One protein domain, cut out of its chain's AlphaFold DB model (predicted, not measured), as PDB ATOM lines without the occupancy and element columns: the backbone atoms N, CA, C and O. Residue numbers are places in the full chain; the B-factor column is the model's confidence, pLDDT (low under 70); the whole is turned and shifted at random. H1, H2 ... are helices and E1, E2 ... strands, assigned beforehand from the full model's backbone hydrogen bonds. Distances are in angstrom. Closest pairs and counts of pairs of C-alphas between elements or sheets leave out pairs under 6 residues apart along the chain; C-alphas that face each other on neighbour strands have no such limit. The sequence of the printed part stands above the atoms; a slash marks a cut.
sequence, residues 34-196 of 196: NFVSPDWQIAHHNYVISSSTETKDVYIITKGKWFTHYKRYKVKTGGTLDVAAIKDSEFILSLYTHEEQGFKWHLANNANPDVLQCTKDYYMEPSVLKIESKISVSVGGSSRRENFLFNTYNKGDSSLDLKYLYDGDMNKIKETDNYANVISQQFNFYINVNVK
ATOM      1  N   ASN A  34     376.124 350.249 273.089       62.69
ATOM      2  CA  ASN A  34     376.348 351.083 274.272       62.69
ATOM      3  C   ASN A  34     377.635 351.925 274.126       62.69
ATOM      4  O   ASN A  34     378.636 351.654 274.779       62.69
ATOM      5  N   PHE A  35     377.623 352.939 273.255       53.41
ATOM      6  CA  PHE A  35     378.672 353.976 273.184       53.41
ATOM      7  C   PHE A  35     378.374 355.187 274.083       53.41
ATOM      8  O   PHE A  35     379.239 356.028 274.311       53.41
ATOM      9  N   VAL A  36     377.140 355.275 274.586       62.03
ATOM     10  CA  VAL A  36     376.611 356.331 275.459       62.03
ATOM     11  C   VAL A  36     375.937 355.646 276.653       62.03
ATOM     12  O   VAL A  36     375.593 354.465 276.562       62.03
ATOM     13  N   SER A  37     375.746 356.354 277.772       70.88
ATOM     14  CA  SER A  37     375.057 355.810 278.950       70.88
ATOM     15  C   SER A  37     373.701 355.183 278.564       70.88
ATOM     16  O   SER A  37     372.922 355.857 277.879       70.88
ATOM     17  N   PRO A  38     373.378 353.957 279.021       71.50
ATOM     18  CA  PRO A  38     372.115 353.282 278.710       71.50
ATOM     19  C   PRO A  38     370.876 354.133 279.004       71.50
ATOM     20  O   PRO A  38     369.939 354.147 278.215       71.50
ATOM     21  N   ASP A  39     370.896 354.912 280.085       72.94
ATOM     22  CA  ASP A  39     369.764 355.764 280.471       72.94
ATOM     23  C   ASP A  39     369.484 356.870 279.442       72.94
ATOM     24  O   ASP A  39     368.326 357.181 279.164       72.94
ATOM     25  N   TRP A  40     370.530 357.407 278.803       72.00
ATOM     26  CA  TRP A  40     370.383 358.357 277.698       72.00
ATOM     27  C   TRP A  40     369.743 357.689 276.479       72.00
ATOM     28  O   TRP A  40     368.853 358.271 275.865       72.00
ATOM     29  N   GLN A  41     370.137 356.453 276.153       74.19
ATOM     30  CA  GLN A  41     369.553 355.717 275.026       74.19
ATOM     31  C   GLN A  41     368.068 355.422 275.242       74.19
ATOM     32  O   GLN A  41     367.283 355.550 274.307       74.19
ATOM     33  N   ILE A  42     367.685 355.072 276.471       77.75
ATOM     34  CA  ILE A  42     366.286 354.836 276.830       77.75
ATOM     35  C   ILE A  42     365.499 356.144 276.681       77.75
ATOM     36  O   ILE A  42     364.464 356.151 276.023       77.75
ATOM     37  N   ALA A  43     366.022 357.267 277.187       74.06
ATOM     38  CA  ALA A  43     365.364 358.572 277.057       74.06
ATOM     39  C   ALA A  43     365.175 359.026 275.601       74.06
ATOM     40  O   ALA A  43     364.159 359.647 275.287       74.06
ATOM     41  N   HIS A  44     366.120 358.679 274.721       70.94
ATOM     42  CA  HIS A  44     366.155 359.105 273.318       70.94
ATOM     43  C   HIS A  44     365.693 358.031 272.327       70.94
ATOM     44  O   HIS A  44     365.871 358.186 271.118       70.94
ATOM     45  N   HIS A  45     365.083 356.946 272.805       74.56
ATOM     46  CA  HIS A  45     364.502 355.944 271.922       74.56
ATOM     47  C   HIS A  45     363.279 356.514 271.179       74.56
ATOM     48  O   HIS A  45     362.448 357.216 271.757       74.56
ATOM     49  N   ASN A  46     363.132 356.177 269.893       73.50
ATOM     50  CA  ASN A  46     361.999 356.605 269.063       73.50
ATOM     51  C   ASN A  46     360.722 355.823 269.420       73.50
ATOM     52  O   ASN A  46     360.308 354.896 268.717       73.50
ATOM     53  N   TYR A  47     360.100 356.192 270.538       74.06
ATOM     54  CA  TYR A  47     358.842 355.607 270.986       74.06
ATOM     55  C   TYR A  47     357.692 355.956 270.039       74.06
ATOM     56  O   TYR A  47     357.483 357.110 269.672       74.06
ATOM     57  N   VAL A  48     356.892 354.949 269.693       72.81
ATOM     58  CA  VAL A  48     355.593 355.150 269.051       72.81
ATOM     59  C   VAL A  48     354.539 355.320 270.132       72.81
ATOM     60  O   VAL A  48     354.436 354.502 271.048       72.81
ATOM     61  N   ILE A  49     353.762 356.392 270.017       67.00
ATOM     62  CA  ILE A  49     352.649 356.694 270.911       67.00
ATOM     63  C   ILE A  49     351.368 356.162 270.265       67.00
ATOM     64  O   ILE A  49     350.943 356.667 269.225       67.00
ATOM     65  N   SER A  50     350.754 355.141 270.870       62.22
ATOM     66  CA  SER A  50     349.417 354.680 270.475       62.22
ATOM     67  C   SER A  50     348.348 355.507 271.184       62.22
ATOM     68  O   SER A  50     348.270 355.511 272.414       62.22
ATOM     69  N   SER A  51     347.484 356.158 270.405       59.22
ATOM     70  CA  SER A  51     346.283 356.854 270.883       59.22
ATOM     71  C   SER A  51     345.058 355.938 271.015       59.22
ATOM     72  O   SER A  51     343.992 356.397 271.411       59.22
ATOM     73  N   SER A  52     345.179 354.644 270.693       69.00
ATOM     74  CA  SER A  52     344.060 353.701 270.771       69.00
ATOM     75  C   SER A  52     343.757 353.310 272.223       69.00
ATOM     76  O   SER A  52     344.665 353.086 273.030       69.00
ATOM     77  N   THR A  53     342.470 353.214 272.555       71.56
ATOM     78  CA  THR A  53     341.966 352.661 273.822       71.56
ATOM     79  C   THR A  53     341.992 351.131 273.831       71.56
ATOM     80  O   THR A  53     342.147 350.524 274.881       71.56
ATOM     81  N   GLU A  54     341.935 350.488 272.663       77.94
ATOM     82  CA  GLU A  54     341.921 349.024 272.539       77.94
ATOM     83  C   GLU A  54     343.316 348.406 272.438       77.94
ATOM     84  O   GLU A  54     343.490 347.221 272.736       77.94
ATOM     85  N   THR A  55     344.309 349.185 271.995       85.62
ATOM     86  CA  THR A  55     345.677 348.703 271.767       85.62
ATOM     87  C   THR A  55     346.742 349.661 272.277       85.62
ATOM     88  O   THR A  55     346.710 350.863 272.002       85.62
ATOM     89  N   LYS A  56     347.743 349.119 272.974       86.38
ATOM     90  CA  LYS A  56     348.887 349.877 273.495       86.38
ATOM     91  C   LYS A  56     350.205 349.311 272.976       86.38
ATOM     92  O   LYS A  56     350.367 348.096 272.843       86.38
ATOM     93  N   ASP A  57     351.141 350.211 272.686       87.81
ATOM     94  CA  ASP A  57     352.527 349.858 272.389       87.81
ATOM     95  C   ASP A  57     353.300 349.676 273.704       87.81
ATOM     96  O   ASP A  57     353.465 350.603 274.504       87.81
ATOM     97  N   VAL A  58     353.788 348.459 273.908       90.75
ATOM     98  CA  VAL A  58     354.600 348.039 275.047       90.75
ATOM     99  C   VAL A  58     356.024 347.838 274.557       90.75
ATOM    100  O   VAL A  58     356.247 347.117 273.583       90.75
ATOM    101  N   TYR A  59     356.998 348.459 275.217       91.62
ATOM    102  CA  TYR A  59     358.403 348.224 274.899       91.62
ATOM    103  C   TYR A  59     359.047 347.410 276.003       91.62
ATOM    104  O   TYR A  59     358.985 347.769 277.176       91.62
ATOM    105  N   ILE A  60     359.699 346.336 275.584       92.81
ATOM    106  CA  ILE A  60     360.586 345.540 276.409       92.81
ATOM    107  C   ILE A  60     362.012 345.950 276.083       92.81
ATOM    108  O   ILE A  60     362.429 345.873 274.924       92.81
ATOM    109  N   ILE A  61     362.748 346.386 277.099       91.50
ATOM    110  CA  ILE A  61     364.129 346.829 276.963       91.50
ATOM    111  C   ILE A  61     365.012 345.889 277.775       91.50
ATOM    112  O   ILE A  61     364.851 345.757 278.986       91.50
ATOM    113  N   THR A  62     365.951 345.230 277.107       88.06
ATOM    114  CA  THR A  62     366.914 344.328 277.746       88.06
ATOM    115  C   THR A  62     368.290 344.961 277.685       88.06
ATOM    116  O   THR A  62     368.814 345.227 276.596       88.06
ATOM    117  N   LYS A  63     368.879 345.206 278.856       82.31
ATOM    118  CA  LYS A  63     370.221 345.775 278.970       82.31
ATOM    119  C   LYS A  63     371.252 344.649 278.931       82.31
ATOM    120  O   LYS A  63     371.295 343.793 279.810       82.31
ATOM    121  N   GLY A  64     372.089 344.650 277.902       75.75
ATOM    122  CA  GLY A  64     373.274 343.806 277.809       75.75
ATOM    123  C   GLY A  64     374.548 344.598 278.101       75.75
ATOM    124  O   GLY A  64     374.556 345.828 278.114       75.75
ATOM    125  N   LYS A  65     375.668 343.886 278.272       74.50
ATOM    126  CA  LYS A  65     376.986 344.504 278.517       74.50
ATOM    127  C   LYS A  65     377.399 345.483 277.409       74.50
ATOM    128  O   LYS A  65     377.940 346.544 277.696       74.50
ATOM    129  N   TRP A  66     377.137 345.129 276.152       74.75
ATOM    130  CA  TRP A  66     377.613 345.873 274.976       74.75
ATOM    131  C   TRP A  66     376.500 346.526 274.159       74.75
ATOM    132  O   TRP A  66     376.767 347.366 273.302       74.75
ATOM    133  N   PHE A  67     375.255 346.136 274.402       77.31
ATOM    134  CA  PHE A  67     374.108 346.583 273.632       77.31
ATOM    135  C   PHE A  67     372.874 346.685 274.516       77.31
ATOM    136  O   PHE A  67     372.737 345.952 275.493       77.31
ATOM    137  N   THR A  68     371.956 347.557 274.125       83.25
ATOM    138  CA  THR A  68     370.604 347.634 274.669       83.25
ATOM    139  C   THR A  68     369.630 347.238 273.567       83.25
ATOM    140  O   THR A  68     369.648 347.812 272.476       83.25
ATOM    141  N   HIS A  69     368.817 346.215 273.826       85.00
ATOM    142  CA  HIS A  69     367.817 345.724 272.883       85.00
ATOM    143  C   HIS A  69     366.448 346.307 273.231       85.00
ATOM    144  O   HIS A  69     366.025 346.223 274.380       85.00
ATOM    145  N   TYR A  70     365.751 346.845 272.238       87.06
ATOM    146  CA  TYR A  70     364.419 347.425 272.332       87.06
ATOM    147  C   TYR A  70     363.471 346.612 271.464       87.06
ATOM    148  O   TYR A  70     363.591 346.591 270.237       87.06
ATOM    149  N   LYS A  71     362.488 345.971 272.089       88.75
ATOM    150  CA  LYS A  71     361.470 345.207 271.379       88.75
ATOM    151  C   LYS A  71     360.093 345.791 271.635       88.75
ATOM    152  O   LYS A  71     359.626 345.834 272.771       88.75
ATOM    153  N   ARG A  72     359.446 346.233 270.558       89.31
ATOM    154  CA  ARG A  72     358.080 346.760 270.585       89.31
ATOM    155  C   ARG A  72     357.069 345.640 270.391       89.31
ATOM    156  O   ARG A  72     357.176 344.857 269.447       89.31
ATOM    157  N   TYR A  73     356.039 345.650 271.219       90.44
ATOM    158  CA  TYR A  73     354.882 344.779 271.142       90.44
ATOM    159  C   TYR A  73     353.613 345.617 271.099       90.44
ATOM    160  O   TYR A  73     353.511 346.631 271.784       90.44
ATOM    161  N   LYS A  74     352.633 345.179 270.311       90.75
ATOM    162  CA  LYS A  74     351.279 345.731 270.354       90.75
ATOM    163  C   LYS A  74     350.405 344.776 271.133       90.75
ATOM    164  O   LYS A  74     350.250 343.627 270.725       90.75
ATOM    165  N   VAL A  75     349.853 345.252 272.237       92.00
ATOM    166  CA  VAL A  75     349.026 344.445 273.132       92.00
ATOM    167  C   VAL A  75     347.605 344.990 273.111       92.00
ATOM    168  O   VAL A  75     347.406 346.200 272.992       92.00
ATOM    169  N   LYS A  76     346.623 344.089 273.171       91.69
ATOM    170  CA  LYS A  76     345.199 344.423 273.298       91.69
ATOM    171  C   LYS A  76     344.784 344.405 274.764       91.69
ATOM    172  O   LYS A  76     345.406 343.695 275.553       91.69
ATOM    173  N   THR A  77     343.725 345.129 275.108       89.50
ATOM    174  CA  THR A  77     343.140 345.031 276.453       89.50
ATOM    175  C   THR A  77     342.716 343.584 276.754       89.50
ATOM    176  O   THR A  77     342.261 342.869 275.857       89.50
ATOM    177  N   GLY A  78     342.958 343.114 277.977       90.06
ATOM    178  CA  GLY A  78     342.823 341.714 278.394       90.06
ATOM    179  C   GLY A  78     343.807 340.736 277.735       90.06
ATOM    180  O   GLY A  78     343.721 339.532 277.965       90.06
ATOM    181  N   GLY A  79     344.727 341.223 276.898       92.38
ATOM    182  CA  GLY A  79     345.685 340.402 276.169       92.38
ATOM    183  C   GLY A  79     346.800 339.844 277.051       92.38
ATOM    184  O   GLY A  79     347.007 340.267 278.186       92.38
ATOM    185  N   THR A  80     347.549 338.894 276.496       94.25
ATOM    186  CA  THR A  80     348.748 338.324 277.119       94.25
ATOM    187  C   THR A  80     349.945 338.519 276.200       94.25
ATOM    188  O   THR A  80     349.834 338.369 274.981       94.25
ATOM    189  N   LEU A  81     351.080 338.881 276.788       94.12
ATOM    190  CA  LEU A  81     352.354 339.065 276.115       94.12
ATOM    191  C   LEU A  81     353.383 338.086 276.691       94.12
ATOM    192  O   LEU A  81     353.738 338.186 277.861       94.12
ATOM    193  N   ASP A  82     353.911 337.188 275.863       94.19
ATOM    194  CA  ASP A  82     354.988 336.286 276.274       94.19
ATOM    195  C   ASP A  82     356.362 336.896 275.960       94.19
ATOM    196  O   ASP A  82     356.651 337.335 274.836       94.19
ATOM    197  N   VAL A  83     357.231 336.921 276.967       92.38
ATOM    198  CA  VAL A  83     358.555 337.537 276.894       92.38
ATOM    199  C   VAL A  83     359.601 336.598 277.471       92.38
ATOM    200  O   VAL A  83     359.415 335.998 278.523       92.38
ATOM    201  N   ALA A  84     360.734 336.493 276.781       91.31
ATOM    202  CA  ALA A  84     361.911 335.826 277.314       91.31
ATOM    203  C   ALA A  84     362.831 336.866 277.960       91.31
ATOM    204  O   ALA A  84     363.133 337.887 277.339       91.31
ATOM    205  N   ALA A  85     363.295 336.582 279.172       89.38
ATOM    206  CA  ALA A  85     364.313 337.363 279.860       89.38
ATOM    207  C   ALA A  85     365.545 336.492 280.136       89.38
ATOM    208  O   ALA A  85     365.463 335.265 280.185       89.38
ATOM    209  N   ILE A  86     366.704 337.129 280.279       89.56
ATOM    210  CA  ILE A  86     367.970 336.440 280.541       89.56
ATOM    211  C   ILE A  86     368.177 336.412 282.051       89.56
ATOM    212  O   ILE A  86     367.942 337.427 282.709       89.56
ATOM    213  N   LYS A  87     368.598 335.279 282.612       91.56
ATOM    214  CA  LYS A  87     368.980 335.177 284.027       91.56
ATOM    215  C   LYS A  87     370.083 336.189 284.394       91.56
ATOM    216  O   LYS A  87     370.971 336.440 283.583       91.56
ATOM    217  N   ASP A  88     370.046 336.717 285.618       90.38
ATOM    218  CA  ASP A  88     371.052 337.635 286.164       90.38
ATOM    219  C   ASP A  88     371.192 338.931 285.325       90.38
ATOM    220  O   ASP A  88     372.296 339.427 285.092       90.38
ATOM    221  N   SER A  89     370.070 339.467 284.821       88.38
ATOM    222  CA  SER A  89     370.041 340.662 283.963       88.38
ATOM    223  C   SER A  89     368.942 341.664 284.328       88.38
ATOM    224  O   SER A  89     367.967 341.338 285.008       88.38
ATOM    225  N   GLU A  90     369.116 342.902 283.852       90.25
ATOM    226  CA  GLU A  90     368.111 343.960 283.959       90.25
ATOM    227  C   GLU A  90     367.150 343.927 282.766       90.25
ATOM    228  O   GLU A  90     367.539 343.939 281.589       90.25
ATOM    229  N   PHE A  91     365.869 343.971 283.101       89.25
ATOM    230  CA  PHE A  91     364.749 344.007 282.181       89.25
ATOM    231  C   PHE A  91     363.888 345.226 282.500       89.25
ATOM    232  O   PHE A  91     363.474 345.413 283.639       89.25
ATOM    233  N   ILE A  92     363.598 346.061 281.505       93.25
ATOM    234  CA  ILE A  92     362.734 347.228 281.684       93.25
ATOM    235  C   ILE A  92     361.476 347.047 280.847       93.25
ATOM    236  O   ILE A  92     361.531 346.921 279.621       93.25
ATOM    237  N   LEU A  93     360.335 347.093 281.525       94.38
ATOM    238  CA  LEU A  93     359.037 347.276 280.904       94.38
ATOM    239  C   LEU A  93     358.772 348.773 280.809       94.38
ATOM    240  O   LEU A  93     358.666 349.459 281.819       94.38
ATOM    241  N   SER A  94     358.661 349.276 279.590       92.19
ATOM    242  CA  SER A  94     358.442 350.688 279.329       92.19
ATOM    243  C   SER A  94     357.052 350.851 278.707       92.19
ATOM    244  O   SER A  94     356.743 350.249 277.667       92.19
ATOM    245  N   LEU A  95     356.213 351.680 279.327       91.12
ATOM    246  CA  LEU A  95     354.810 351.893 278.975       91.12
ATOM    247  C   LEU A  95     354.518 353.371 278.763       91.12
ATOM    248  O   LEU A  95     355.132 354.245 279.361       91.12
ATOM    249  N   TYR A  96     353.609 353.661 277.841       85.50
ATOM    250  CA  TYR A  96     353.191 355.028 277.578       85.50
ATOM    251  C   TYR A  96     352.185 355.470 278.642       85.50
ATOM    252  O   TYR A  96     351.282 354.698 278.962       85.50
ATOM    253  N   THR A  97     352.329 356.688 279.159       81.88
ATOM    254  CA  THR A  97     351.429 357.248 280.168       81.88
ATOM    255  C   THR A  97     351.131 358.728 279.906       81.88
ATOM    256  O   THR A  97     351.969 359.473 279.388       81.88
ATOM    257  N   HIS A  98     349.923 359.146 280.278       72.50
ATOM    258  CA  HIS A  98     349.475 360.535 280.332       72.50
ATOM    259  C   HIS A  98     349.223 360.924 281.795       72.50
ATOM    260  O   HIS A  98     348.079 360.998 282.245       72.50
ATOM    261  N   GLU A  99     350.302 361.186 282.533       63.19
ATOM    262  CA  GLU A  99     350.255 361.495 283.971       63.19
ATOM    263  C   GLU A  99     349.397 362.734 284.281       63.19
ATOM    264  O   GLU A  99     348.621 362.729 285.232       63.19
ATOM    265  N   GLU A 100     349.451 363.776 283.442       62.41
ATOM    266  CA  GLU A 100     348.648 364.997 283.637       62.41
ATOM    267  C   GLU A 100     347.133 364.756 283.570       62.41
ATOM    268  O   GLU A 100     346.357 365.540 284.113       62.41
ATOM    269  N   GLN A 101     346.699 363.659 282.941       66.56
ATOM    270  CA  GLN A 101     345.296 363.242 282.915       66.56
ATOM    271  C   GLN A 101     344.931 362.357 284.111       66.56
ATOM    272  O   GLN A 101     343.835 361.812 284.139       66.56
ATOM    273  N   GLY A 102     345.825 362.207 285.094       74.94
ATOM    274  CA  GLY A 102     345.602 361.425 286.306       74.94
ATOM    275  C   GLY A 102     345.650 359.916 286.092       74.94
ATOM    276  O   GLY A 102     345.178 359.190 286.956       74.94
ATOM    277  N   PHE A 103     346.185 359.427 284.970       80.00
ATOM    278  CA  PHE A 103     346.325 357.993 284.718       80.00
ATOM    279  C   PHE A 103     347.744 357.492 284.995       80.00
ATOM    280  O   PHE A 103     348.724 358.132 284.608       80.00
ATOM    281  N   LYS A 104     347.846 356.310 285.609       87.81
ATOM    282  CA  LYS A 104     349.109 355.635 285.935       87.81
ATOM    283  C   LYS A 104     349.012 354.129 285.663       87.81
ATOM    284  O   LYS A 104     347.925 353.546 285.696       87.81
ATOM    285  N   TRP A 105     350.143 353.490 285.361       91.56
ATOM    286  CA  TRP A 105     350.239 352.035 285.345       91.56
ATOM    287  C   TRP A 105     350.479 351.472 286.744       91.56
ATOM    288  O   TRP A 105     351.306 351.942 287.516       91.56
ATOM    289  N   HIS A 106     349.790 350.385 287.048       91.56
ATOM    290  CA  HIS A 106     349.912 349.665 288.300       91.56
ATOM    291  C   HIS A 106     350.294 348.217 288.013       91.56
ATOM    292  O   HIS A 106     349.686 347.561 287.161       91.56
ATOM    293  N   LEU A 107     351.274 347.714 288.762       91.62
ATOM    294  CA  LEU A 107     351.544 346.285 288.890       91.62
ATOM    295  C   LEU A 107     350.576 345.726 289.934       91.62
ATOM    296  O   LEU A 107     350.733 345.957 291.130       91.62
ATOM    297  N   ALA A 108     349.528 345.050 289.468       86.19
ATOM    298  CA  ALA A 108     348.459 344.549 290.326       86.19
ATOM    299  C   ALA A 108     348.843 343.263 291.073       86.19
ATOM    300  O   ALA A 108     348.223 342.932 292.084       86.19
ATOM    301  N   ASN A 109     349.863 342.549 290.596       81.88
ATOM    302  CA  ASN A 109     350.477 341.435 291.300       81.88
ATOM    303  C   ASN A 109     351.985 341.667 291.464       81.88
ATOM    304  O   ASN A 109     352.629 342.356 290.672       81.88
ATOM    305  N   ASN A 110     352.554 341.049 292.496       68.12
ATOM    306  CA  ASN A 110     353.998 340.897 292.567       68.12
ATOM    307  C   ASN A 110     354.381 339.667 291.745       68.12
ATOM    308  O   ASN A 110     353.821 338.585 291.936       68.12
ATOM    309  N   ALA A 111     355.336 339.855 290.838       80.19
ATOM    310  CA  ALA A 111     356.062 338.780 290.172       80.19
ATOM    311  C   ALA A 111     356.539 337.727 291.186       80.19
ATOM    312  O   ALA A 111     356.739 338.055 292.357       80.19
ATOM    313  N   ASN A 112     356.769 336.487 290.743       89.56
ATOM    314  CA  ASN A 112     357.448 335.498 291.577       89.56
ATOM    315  C   ASN A 112     358.842 336.050 291.947       89.56
ATOM    316  O   ASN A 112     359.702 336.099 291.060       89.56
ATOM    317  N   PRO A 113     359.080 336.456 293.211       87.88
ATOM    318  CA  PRO A 113     360.275 337.214 293.578       87.88
ATOM    319  C   PRO A 113     361.555 336.384 293.444       87.88
ATOM    320  O   PRO A 113     362.627 336.954 293.261       87.88
ATOM    321  N   ASP A 114     361.445 335.053 293.456       92.12
ATOM    322  CA  ASP A 114     362.580 334.152 293.247       92.12
ATOM    323  C   ASP A 114     363.042 334.127 291.780       92.12
ATOM    324  O   ASP A 114     364.170 333.725 291.490       92.12
ATOM    325  N   VAL A 115     362.184 334.541 290.844       93.88
ATOM    326  CA  VAL A 115     362.444 334.548 289.395       93.88
ATOM    327  C   VAL A 115     362.692 335.971 288.898       93.88
ATOM    328  O   VAL A 115     363.651 336.217 288.164       93.88
ATOM    329  N   LEU A 116     361.837 336.911 289.300       93.38
ATOM    330  CA  LEU A 116     361.792 338.278 288.797       93.38
ATOM    331  C   LEU A 116     361.290 339.218 289.899       93.38
ATOM    332  O   LEU A 116     360.226 338.990 290.466       93.38
ATOM    333  N   GLN A 117     361.995 340.319 290.156       93.06
ATOM    334  CA  GLN A 117     361.557 341.331 291.124       93.06
ATOM    335  C   GLN A 117     361.552 342.717 290.491       93.06
ATOM    336  O   GLN A 117     362.547 343.121 289.892       93.06
ATOM    337  N   CYS A 118     360.456 343.463 290.663       93.44
ATOM    338  CA  CYS A 118     360.430 344.891 290.352       93.44
ATOM    339  C   CYS A 118     361.240 345.637 291.416       93.44
ATOM    340  O   CYS A 118     360.894 345.595 292.595       93.44
ATOM    341  N   THR A 119     362.318 346.300 291.013       91.25
ATOM    342  CA  THR A 119     363.226 347.004 291.931       91.25
ATOM    343  C   THR A 119     363.003 348.508 291.939       91.25
ATOM    344  O   THR A 119     363.361 349.172 292.911       91.25
ATOM    345  N   LYS A 120     362.423 349.055 290.866       92.38
ATOM    346  CA  LYS A 120     362.177 350.490 290.719       92.38
ATOM    347  C   LYS A 120     361.110 350.764 289.661       92.38
ATOM    348  O   LYS A 120     361.185 350.207 288.569       92.38
ATOM    349  N   ASP A 121     360.201 351.691 289.939       91.62
ATOM    350  CA  ASP A 121     359.403 352.394 288.934       91.62
ATOM    351  C   ASP A 121     359.885 353.846 288.789       91.62
ATOM    352  O   ASP A 121     360.347 354.474 289.745       91.62
ATOM    353  N   TYR A 122     359.870 354.378 287.570       89.94
ATOM    354  CA  TYR A 122     360.209 355.779 287.329       89.94
ATOM    355  C   TYR A 122     359.606 356.306 286.033       89.94
ATOM    356  O   TYR A 122     359.462 355.585 285.042       89.94
ATOM    357  N   TYR A 123     359.330 357.606 286.022       87.00
ATOM    358  CA  TYR A 123     358.929 358.312 284.817       87.00
ATOM    359  C   TYR A 123     360.132 358.806 284.032       87.00
ATOM    360  O   TYR A 123     361.178 359.159 284.578       87.00
ATOM    361  N   MET A 124     359.955 358.850 282.722       81.56
ATOM    362  CA  MET A 124     360.916 359.405 281.793       81.56
ATOM    363  C   MET A 124     360.177 360.211 280.739       81.56
ATOM    364  O   MET A 124     359.223 359.733 280.124       81.56
ATOM    365  N   GLU A 125     360.626 361.440 280.523       75.19
ATOM    366  CA  GLU A 125     360.163 362.235 279.394       75.19
ATOM    367  C   GLU A 125     360.830 361.691 278.128       75.19
ATOM    368  O   GLU A 125     362.062 361.609 278.085       75.19
ATOM    369  N   PRO A 126     360.062 361.274 277.105       63.09
ATOM    370  CA  PRO A 126     360.658 360.929 275.829       63.09
ATOM    371  C   PRO A 126     361.321 362.191 275.279       63.09
ATOM    372  O   PRO A 126     360.662 363.211 275.065       63.09
ATOM    373  N   SER A 127     362.632 362.145 275.055       61.34
ATOM    374  CA  SER A 127     363.303 363.273 274.430       61.34
ATOM    375  C   SER A 127     362.853 363.324 272.975       61.34
ATOM    376  O   SER A 127     363.198 362.460 272.163       61.34
ATOM    377  N   VAL A 128     362.084 364.342 272.615       53.84
ATOM    378  CA  VAL A 128     361.882 364.656 271.208       53.84
ATOM    379  C   VAL A 128     363.185 365.297 270.749       53.84
ATOM    380  O   VAL A 128     363.417 366.482 270.992       53.84
ATOM    381  N   LEU A 129     364.072 364.523 270.117       45.25
ATOM    382  CA  LEU A 129     365.109 365.123 269.287       45.25
ATOM    383  C   LEU A 129     364.360 365.959 268.245       45.25
ATOM    384  O   LEU A 129     363.761 365.414 267.320       45.25
ATOM    385  N   LYS A 130     364.332 367.282 268.444       40.56
ATOM    386  CA  LYS A 130     363.789 368.274 267.507       40.56
ATOM    387  C   LYS A 130     364.673 368.323 266.257       40.56
ATOM    388  O   LYS A 130     365.255 369.353 265.941       40.56
ATOM    389  N   ILE A 131     364.821 367.207 265.556       38.62
ATOM    390  CA  ILE A 131     365.345 367.204 264.198       38.62
ATOM    391  C   ILE A 131     364.136 367.534 263.331       38.62
ATOM    392  O   ILE A 131     363.320 366.671 263.029       38.62
ATOM    393  N   GLU A 132     363.971 368.836 263.101       37.78
ATOM    394  CA  GLU A 132     363.130 369.475 262.088       37.78
ATOM    395  C   GLU A 132     362.086 368.566 261.425       37.78
ATOM    396  O   GLU A 132     362.254 368.073 260.313       37.78
ATOM    397  N   SER A 133     360.936 368.406 262.068       33.44
ATOM    398  CA  SER A 133     359.718 368.158 261.313       33.44
ATOM    399  C   SER A 133     358.679 369.165 261.763       33.44
ATOM    400  O   SER A 133     358.415 369.344 262.951       33.44
ATOM    401  N   LYS A 134     358.092 369.855 260.783       33.66
ATOM    402  CA  LYS A 134     356.861 370.645 260.902       33.66
ATOM    403  C   LYS A 134     355.658 369.733 261.191       33.66
ATOM    404  O   LYS A 134     354.617 369.838 260.556       33.66
ATOM    405  N   ILE A 135     355.824 368.809 262.128       37.00
ATOM    406  CA  ILE A 135     354.767 368.064 262.783       37.00
ATOM    407  C   ILE A 135     354.884 368.498 264.236       37.00
ATOM    408  O   ILE A 135     355.484 367.833 265.077       37.00
ATOM    409  N   SER A 136     354.360 369.687 264.521       32.62
ATOM    410  CA  SER A 136     353.961 370.027 265.876       32.62
ATOM    411  C   SER A 136     352.889 369.017 266.260       32.62
ATOM    412  O   SER A 136     351.708 369.230 265.992       32.62
ATOM    413  N   VAL A 137     353.295 367.888 266.843       39.16
ATOM    414  CA  VAL A 137     352.383 367.129 267.682       39.16
ATOM    415  C   VAL A 137     352.121 368.080 268.838       39.16
ATOM    416  O   VAL A 137     352.970 368.271 269.707       39.16
ATOM    417  N   SER A 138     350.999 368.794 268.774       34.47
ATOM    418  CA  SER A 138     350.443 369.503 269.914       34.47
ATOM    419  C   SER A 138     350.055 368.429 270.922       34.47
ATOM    420  O   SER A 138     348.907 367.993 270.990       34.47
ATOM    421  N   VAL A 139     351.045 367.907 271.633       41.69
ATOM    422  CA  VAL A 139     350.813 367.039 272.766       41.69
ATOM    423  C   VAL A 139     350.358 367.973 273.879       41.69
ATOM    424  O   VAL A 139     351.166 368.581 274.575       41.69
ATOM    425  N   GLY A 140     349.045 368.189 273.953       35.62
ATOM    426  CA  GLY A 140     348.432 368.725 275.155       35.62
ATOM    427  C   GLY A 140     348.745 367.769 276.303       35.62
ATOM    428  O   GLY A 140     348.320 366.617 276.277       35.62
ATOM    429  N   GLY A 141     349.524 368.266 277.256       47.16
ATOM    430  CA  GLY A 141     349.925 367.612 278.496       47.16
ATOM    431  C   GLY A 141     351.097 366.637 278.382       47.16
ATOM    432  O   GLY A 141     351.221 365.910 277.402       47.16
ATOM    433  N   SER A 142     352.000 366.650 279.368       56.12
ATOM    434  CA  SER A 142     353.276 365.931 279.360       56.12
ATOM    435  C   SER A 142     353.100 364.420 279.149       56.12
ATOM    436  O   SER A 142     352.921 363.643 280.091       56.12
ATOM    437  N   SER A 143     353.163 363.977 277.897       64.06
ATOM    438  CA  SER A 143     353.312 362.567 277.552       64.06
ATOM    439  C   SER A 143     354.623 362.043 278.115       64.06
ATOM    440  O   SER A 143     355.696 362.555 277.789       64.06
ATOM    441  N   ARG A 144     354.545 361.002 278.941       79.62
ATOM    442  CA  ARG A 144     355.702 360.379 279.586       79.62
ATOM    443  C   ARG A 144     355.716 358.882 279.334       79.62
ATOM    444  O   ARG A 144     354.750 358.271 278.874       79.62
ATOM    445  N   ARG A 145     356.862 358.283 279.618       84.94
ATOM    446  CA  ARG A 145     357.031 356.840 279.695       84.94
ATOM    447  C   ARG A 145     357.128 356.460 281.160       84.94
ATOM    448  O   ARG A 145     357.942 357.025 281.882       84.94
ATOM    449  N   GLU A 146     356.306 355.517 281.583       90.44
ATOM    450  CA  GLU A 146     356.439 354.860 282.874       90.44
ATOM    451  C   GLU A 146     357.274 353.597 282.684       90.44
ATOM    452  O   GLU A 146     356.972 352.762 281.828       90.44
ATOM    453  N   ASN A 147     358.368 353.496 283.429       92.44
ATOM    454  CA  ASN A 147     359.315 352.398 283.330       92.44
ATOM    455  C   ASN A 147     359.302 351.591 284.621       92.44
ATOM    456  O   ASN A 147     359.558 352.144 285.687       92.44
ATOM    457  N   PHE A 148     359.096 350.285 284.498       94.12
ATOM    458  CA  PHE A 148     359.275 349.315 285.570       94.12
ATOM    459  C   PHE A 148     360.572 348.553 285.316       94.12
ATOM    460  O   PHE A 148     360.704 347.851 284.310       94.12
ATOM    461  N   LEU A 149     361.545 348.729 286.205       93.88
ATOM    462  CA  LEU A 149     362.813 348.012 286.196       93.88
ATOM    463  C   LEU A 149     362.661 346.724 286.998       93.88
ATOM    464  O   LEU A 149     362.298 346.751 288.175       93.88
ATOM    465  N   PHE A 150     363.005 345.611 286.364       94.25
ATOM    466  CA  PHE A 150     363.047 344.306 286.986       94.25
ATOM    467  C   PHE A 150     364.444 343.706 286.913       94.25
ATOM    468  O   PHE A 150     365.122 343.799 285.887       94.25
ATOM    469  N   ASN A 151     364.817 343.015 287.984       93.50
ATOM    470  CA  ASN A 151     365.988 342.151 288.018       93.50
ATOM    471  C   ASN A 151     365.541 340.692 287.959       93.50
ATOM    472  O   ASN A 151     364.583 340.304 288.634       93.50
ATOM    473  N   THR A 152     366.228 339.892 287.147       92.94
ATOM    474  CA  THR A 152     366.016 338.444 287.061       92.94
ATOM    475  C   THR A 152     367.009 337.697 287.950       92.94
ATOM    476  O   THR A 152     368.183 338.063 288.017       92.94
ATOM    477  N   TYR A 153     366.552 336.619 288.596       93.00
ATOM    478  CA  TYR A 153     367.366 335.833 289.533       93.00
ATOM    479  C   TYR A 153     367.434 334.365 289.132       93.00
ATOM    480  O   TYR A 153     368.444 333.928 288.593       93.00
ATOM    481  N   ASN A 154     366.384 333.576 289.357       95.06
ATOM    482  CA  ASN A 154     366.372 332.167 288.967       95.06
ATOM    483  C   ASN A 154     365.675 331.952 287.625       95.06
ATOM    484  O   ASN A 154     364.829 332.737 287.203       95.06
ATOM    485  N   LYS A 155     366.025 330.849 286.955       95.69
ATOM    486  CA  LYS A 155     365.273 330.393 285.781       95.69
ATOM    487  C   LYS A 155     363.878 329.962 286.211       95.69
ATOM    488  O   LYS A 155     363.731 329.304 287.239       95.69
ATOM    489  N   GLY A 156     362.883 330.275 285.395       95.38
ATOM    490  CA  GLY A 156     361.496 329.940 285.682       95.38
ATOM    491  C   GLY A 156     360.525 330.911 285.035       95.38
ATOM    492  O   GLY A 156     360.921 331.816 284.297       95.38
ATOM    493  N   ASP A 157     359.252 330.704 285.336       94.44
ATOM    494  CA  ASP A 157     358.159 331.524 284.838       94.44
ATOM    495  C   ASP A 157     357.662 332.476 285.926       94.44
ATOM    496  O   ASP A 157     357.529 332.115 287.099       94.44
ATOM    497  N   SER A 158     357.364 333.704 285.518       94.44
ATOM    498  CA  SER A 158     356.689 334.703 286.337       94.44
ATOM    499  C   SER A 158     355.638 335.423 285.500       94.44
ATOM    500  O   SER A 158     355.824 335.611 284.302       94.44
ATOM    501  N   SER A 159     354.542 335.853 286.120       93.62
ATOM    502  CA  SER A 159     353.479 336.600 285.442       93.62
ATOM    503  C   SER A 159     353.305 337.979 286.069       93.62
ATOM    504  O   SER A 159     353.358 338.114 287.291       93.62
ATOM    505  N   LEU A 160     353.097 338.992 285.232       94.69
ATOM    506  CA  LEU A 160     352.841 340.380 285.612       94.69
ATOM    507  C   LEU A 160     351.427 340.770 285.158       94.69
ATOM    508  O   LEU A 160     351.111 340.614 283.982       94.69
ATOM    509  N   ASP A 161     350.603 341.298 286.061       94.44
ATOM    510  CA  ASP A 161     349.289 341.895 285.785       94.44
ATOM    511  C   ASP A 161     349.434 343.421 285.788       94.44
ATOM    512  O   ASP A 161     349.736 344.026 286.822       94.44
ATOM    513  N   LEU A 162     349.267 344.036 284.616       94.38
ATOM    514  CA  LEU A 162     349.422 345.472 284.411       94.38
ATOM    515  C   LEU A 162     348.056 346.113 284.212       94.38
ATOM    516  O   LEU A 162     347.301 345.710 283.326       94.38
ATOM    517  N   LYS A 163     347.777 347.172 284.978       93.00
ATOM    518  CA  LYS A 163     346.533 347.948 284.893       93.00
ATOM    519  C   LYS A 163     346.832 349.430 284.740       93.00
ATOM    520  O   LYS A 163     347.502 350.009 285.582       93.00
ATOM    521  N   TYR A 164     346.325 350.042 283.685       90.19
ATOM    522  CA  TYR A 164     346.317 351.482 283.479       90.19
ATOM    523  C   TYR A 164     345.012 352.034 284.030       90.19
ATOM    524  O   TYR A 164     343.943 351.769 283.473       90.19
ATOM    525  N   LEU A 165     345.096 352.736 285.154       87.69
ATOM    526  CA  LEU A 165     343.943 353.207 285.912       87.69
ATOM    527  C   LEU A 165     344.057 354.709 286.151       87.69
ATOM    528  O   LEU A 165     345.150 355.273 286.144       87.69
ATOM    529  N   TYR A 166     342.908 355.345 286.351       84.31
ATOM    530  CA  TYR A 166     342.847 356.723 286.813       84.31
ATOM    531  C   TYR A 166     343.060 356.752 288.331       84.31
ATOM    532  O   TYR A 166     342.276 356.160 289.070       84.31
ATOM    533  N   ASP A 167     344.107 357.442 288.766       78.69
ATOM    534  CA  ASP A 167     344.516 357.652 290.162       78.69
ATOM    535  C   ASP A 167     344.303 359.119 290.605       78.69
ATOM    536  O   ASP A 167     344.745 359.560 291.664       78.69
ATOM    537  N   GLY A 168     343.638 359.927 289.770       72.25
ATOM    538  CA  GLY A 168     343.268 361.298 290.111       72.25
ATOM    539  C   GLY A 168     342.037 361.390 291.024       72.25
ATOM    540  O   GLY A 168     341.328 360.419 291.292       72.25
ATOM    541  N   ASP A 169     341.735 362.602 291.491       68.69
ATOM    542  CA  ASP A 169     340.547 362.855 292.312       68.69
ATOM    543  C   ASP A 169     339.271 362.802 291.459       68.69
ATOM    544  O   ASP A 169     338.965 363.735 290.709       68.69
ATOM    545  N   MET A 170     338.487 361.729 291.614       63.66
ATOM    546  CA  MET A 170     337.217 361.547 290.899       63.66
ATOM    547  C   MET A 170     336.203 362.674 291.145       63.66
ATOM    548  O   MET A 170     335.336 362.908 290.304       63.66
ATOM    549  N   ASN A 171     336.324 363.437 292.239       60.34
ATOM    550  CA  ASN A 171     335.457 364.592 292.483       60.34
ATOM    551  C   ASN A 171     335.742 365.772 291.546       60.34
ATOM    552  O   ASN A 171     334.872 366.632 291.391       60.34
ATOM    553  N   LYS A 172     336.919 365.807 290.904       59.25
ATOM    554  CA  LYS A 172     337.281 366.802 289.882       59.25
ATOM    555  C   LYS A 172     336.778 366.433 288.484       59.25
ATOM    556  O   LYS A 172     336.780 367.288 287.607       59.25
ATOM    557  N   ILE A 173     336.284 365.207 288.286       60.88
ATOM    558  CA  ILE A 173     335.688 364.720 287.028       60.88
ATOM    559  C   ILE A 173     334.156 364.909 287.039       60.88
ATOM    560  O   ILE A 173     333.401 364.099 286.503       60.88
ATOM    561  N   LYS A 174     333.642 365.957 287.695       50.22
ATOM    562  CA  LYS A 174     332.198 366.248 287.741       50.22
ATOM    563  C   LYS A 174     331.745 367.068 286.532       50.22
ATOM    564  O   LYS A 174     331.218 368.158 286.691       50.22
ATOM    565  N   GLU A 175     331.911 366.503 285.343       54.97
ATOM    566  CA  GLU A 175     331.118 366.825 284.153       54.97
ATOM    567  C   GLU A 175     330.883 365.512 283.402       54.97
ATOM    568  O   GLU A 175     331.816 364.752 283.142       54.97
ATOM    569  N   THR A 176     329.619 365.198 283.138       46.72
ATOM    570  CA  THR A 176     329.105 363.855 282.816       46.72
ATOM    571  C   THR A 176     329.699 363.228 281.540       46.72
ATOM    572  O   THR A 176     329.605 362.015 281.365       46.72
ATOM    573  N   ASP A 177     330.402 364.009 280.714       50.09
ATOM    574  CA  ASP A 177     331.100 363.551 279.503       50.09
ATOM    575  C   ASP A 177     332.564 363.126 279.748       50.09
ATOM    576  O   ASP A 177     333.127 362.340 278.982       50.09
ATOM    577  N   ASN A 178     333.186 363.563 280.850       60.69
ATOM    578  CA  ASN A 178     334.566 363.193 281.178       60.69
ATOM    579  C   ASN A 178     334.666 361.827 281.867       60.69
ATOM    580  O   ASN A 178     335.659 361.130 281.692       60.69
ATOM    581  N   TYR A 179     333.641 361.388 282.600       58.69
ATOM    582  CA  TYR A 179     333.701 360.117 283.334       58.69
ATOM    583  C   TYR A 179     333.675 358.887 282.411       58.69
ATOM    584  O   TYR A 179     334.460 357.956 282.587       58.69
ATOM    585  N   ALA A 180     332.823 358.895 281.378       59.03
ATOM    586  CA  ALA A 180     332.791 357.834 280.368       59.03
ATOM    587  C   ALA A 180     334.103 357.770 279.565       59.03
ATOM    588  O   ALA A 180     334.578 356.682 279.241       59.03
ATOM    589  N   ASN A 181     334.715 358.928 279.302       65.69
ATOM    590  CA  ASN A 181     336.032 359.031 278.679       65.69
ATOM    591  C   ASN A 181     337.149 358.521 279.609       65.69
ATOM    592  O   ASN A 181     338.094 357.885 279.160       65.69
ATOM    593  N   VAL A 182     337.022 358.729 280.923       68.00
ATOM    594  CA  VAL A 182     337.985 358.210 281.900       68.00
ATOM    595  C   VAL A 182     337.923 356.682 281.993       68.00
ATOM    596  O   VAL A 182     338.955 356.012 281.969       68.00
ATOM    597  N   ILE A 183     336.721 356.102 282.042       65.50
ATOM    598  CA  ILE A 183     336.556 354.640 282.067       65.50
ATOM    599  C   ILE A 183     337.047 354.006 280.762       65.50
ATOM    600  O   ILE A 183     337.716 352.976 280.803       65.50
ATOM    601  N   SER A 184     336.756 354.610 279.606       67.62
ATOM    602  CA  SER A 184     337.138 354.047 278.303       67.62
ATOM    603  C   SER A 184     338.651 354.026 278.057       67.62
ATOM    604  O   SER A 184     339.115 353.313 277.167       67.62
ATOM    605  N   GLN A 185     339.424 354.777 278.844       73.81
ATOM    606  CA  GLN A 185     340.884 354.798 278.783       73.81
ATOM    607  C   GLN A 185     341.552 353.748 279.674       73.81
ATOM    608  O   GLN A 185     342.759 353.531 279.527       73.81
ATOM    609  N   GLN A 186     340.802 353.073 280.556       84.50
ATOM    610  CA  GLN A 186     341.347 351.984 281.360       84.50
ATOM    611  C   GLN A 186     341.811 350.835 280.466       84.50
ATOM    612  O   GLN A 186     341.165 350.468 279.485       84.50
ATOM    613  N   PHE A 187     342.950 350.255 280.821       89.44
ATOM    614  CA  PHE A 187     343.564 349.196 280.033       89.44
ATOM    615  C   PHE A 187     344.210 348.182 280.957       89.44
ATOM    616  O   PHE A 187     344.882 348.560 281.909       89.44
ATOM    617  N   ASN A 188     344.072 346.898 280.667       92.44
ATOM    618  CA  ASN A 188     344.790 345.871 281.404       92.44
ATOM    619  C   ASN A 188     345.370 344.824 280.464       92.44
ATOM    620  O   ASN A 188     344.804 344.550 279.410       92.44
ATOM    621  N   PHE A 189     346.501 344.239 280.834       93.38
ATOM    622  CA  PHE A 189     347.086 343.113 280.114       93.38
ATOM    623  C   PHE A 189     348.049 342.343 281.012       93.38
ATOM    624  O   PHE A 189     348.508 342.847 282.036       93.38
ATOM    625  N   TYR A 190     348.374 341.127 280.589       94.12
ATOM    626  CA  TYR A 190     349.281 340.242 281.301       94.12
ATOM    627  C   TYR A 190     350.599 340.096 280.546       94.12
ATOM    628  O   TYR A 190     350.619 340.077 279.312       94.12
ATOM    629  N   ILE A 191     351.699 339.944 281.278       94.75
ATOM    630  CA  ILE A 191     352.996 339.563 280.716       94.75
ATOM    631  C   ILE A 191     353.450 338.267 281.368       94.75
ATOM    632  O   ILE A 191     353.654 338.236 282.577       94.75
ATOM    633  N   ASN A 192     353.673 337.227 280.571       94.69
ATOM    634  CA  ASN A 192     354.377 336.038 281.029       94.69
ATOM    635  C   ASN A 192     355.860 336.203 280.712       94.69
ATOM    636  O   ASN A 192     356.255 336.337 279.553       94.69
ATOM    637  N   VAL A 193     356.685 336.205 281.749       93.56
ATOM    638  CA  VAL A 193     358.135 336.318 281.654       93.56
ATOM    639  C   VAL A 193     358.747 334.951 281.924       93.56
ATOM    640  O   VAL A 193     358.666 334.438 283.036       93.56
ATOM    641  N   ASN A 194     359.392 334.389 280.907       95.00
ATOM    642  CA  ASN A 194     360.175 333.165 281.013       95.00
ATOM    643  C   ASN A 194     361.665 333.532 281.116       95.00
ATOM    644  O   ASN A 194     362.258 334.026 280.150       95.00
ATOM    645  N   VAL A 195     362.262 333.323 282.290       92.38
ATOM    646  CA  VAL A 195     363.685 333.582 282.547       92.38
ATOM    647  C   VAL A 195     364.503 332.350 282.159       92.38
ATOM    648  O   VAL A 195     364.307 331.268 282.719       92.38
ATOM    649  N   LYS A 196     365.432 332.522 281.212       91.00
ATOM    650  CA  LYS A 196     366.279 331.453 280.656       91.00
ATOM    651  C   LYS A 196     367.747 331.583 281.026       91.00
ATOM    652  O   LYS A 196     368.240 332.719 281.198       91.00
TER     653      LYS A 196
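Overview. This is residues 34 to 196 of the 196 residues of an uncharacterized protein of Clostridiales bacterium oral taxon 876 str. F0540 (UniProt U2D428). What does the model show at first sight? Two strongly twisted sheets lie face to face as a sandwich, E2 E1 E4 E7 E6 and E3 E9 E8 E5, and the larger one curls round the short helix H1. Residues 130 to 139, between E6 and E7, stick out as a loop, while H2 lies beyond one end of the smaller sheet, at one tip of the longest axis. What is it built of? The printed part has 163 residues, with two named helices and nine named strands in the order H1 E1 E2 E3 E4 E5 E6 E7 E8 H2 E9, and its class is mostly strand. The larger sheet is antiparallel throughout and the smaller one is mixed. How large is it? It is compact, with a radius of gyration of the C-alphas of 16.7 A and spans of 50 by 40 by 23 A.

Arrangement. How is the largest sheet ordered? It runs E2, residues 67 to 76, E1, residues 55 to 63, E4, residues 90 to 98, E7, residues 143 to 152, and E6, residues 116 to 124, with E2 and E6 as edge strands. E2 and E1 are a hairpin, antiparallel at 160 degrees, with N 58 and O 73 2.8 A apart; E1 and E4 are antiparallel at 149 degrees, with N 61 and O 92 at 2.9 A. E4 and E7 are antiparallel at 158 degrees, with N 95 and O 146 at 2.8 A, and E7 and E6 are a hairpin at 159 degrees, with N 119 and O 149 at 2.9 A, near where E6 bends by 56 degrees at residue 119. How is the second sheet ordered? It runs E3, residues 79 to 85, E9, residues 187 to 195, E8, residues 156 to 166, and E5, residues 103 to 107. E3 and E9 are parallel at 28 degrees, with N 83 and O 192 at 2.8 A. E9 and E8 are antiparallel at 161 degrees, with N 160 and O 191 at 2.8 A, and so are E8 and E5 at 158 degrees, with N 106 and O 163 at 2.7 A. How do the sheets face each other? They form a sandwich, two sheets face to face, whose facing parts are 9.3 A apart centre to centre, with the strands of one at 12 degrees to those of the other. For instance, the closest C-alphas of E4 and E5 are those of Thr 97 and Lys 104, 6.4 A apart. Where are the helices? H1, residues 38 to 43, is on the larger sheet, and its closest C-alphas to E6 are those of Ala 43 and Met 124, 6.6 A. H2, residues 176 to 184, only grazes the smaller sheet with residues 182 to 183, and the closest C-alphas of H2 and E8 are those of Val 182 and Tyr 166, 7.1 A. In H1 every O i to N i+4 pair is within hydrogen-bond range, and in H2 3 of 5 are.

Along the chain. How long are the strands from first to last C-alpha? E8 measures 32.7 A, E2 29.0 A, E7 28.9 A, E1 25.7 A, E9 25.6 A, E4 25.2 A, E6 22.3 A, E3 19.2 A and E5 13.5 A. And the helices? H1 measures 8.7 A and H2 13.5 A. Where can one find the place? H1 begins at C-alpha 38, (372.115, 353.282, 278.710), H2 at C-alpha 176, (329.105, 363.855, 282.816), and E9 ends at C-alpha 195, (363.685, 333.582, 282.547).

Size, cuts and confidence. How far does it reach? The two C-alphas farthest apart, those of Trp 66 and Thr 176, are 52.3 A apart. Is it continuous, and which links are long? The printed part has no cut; its long links are H1 to E1, 11 residues, and E6 to E7, residues 125 to 142. Where is confidence low? The mean pLDDT of the printed part is 78.1, and 45 residues are under 70, among them residues 126 to 143 and 169 to 184.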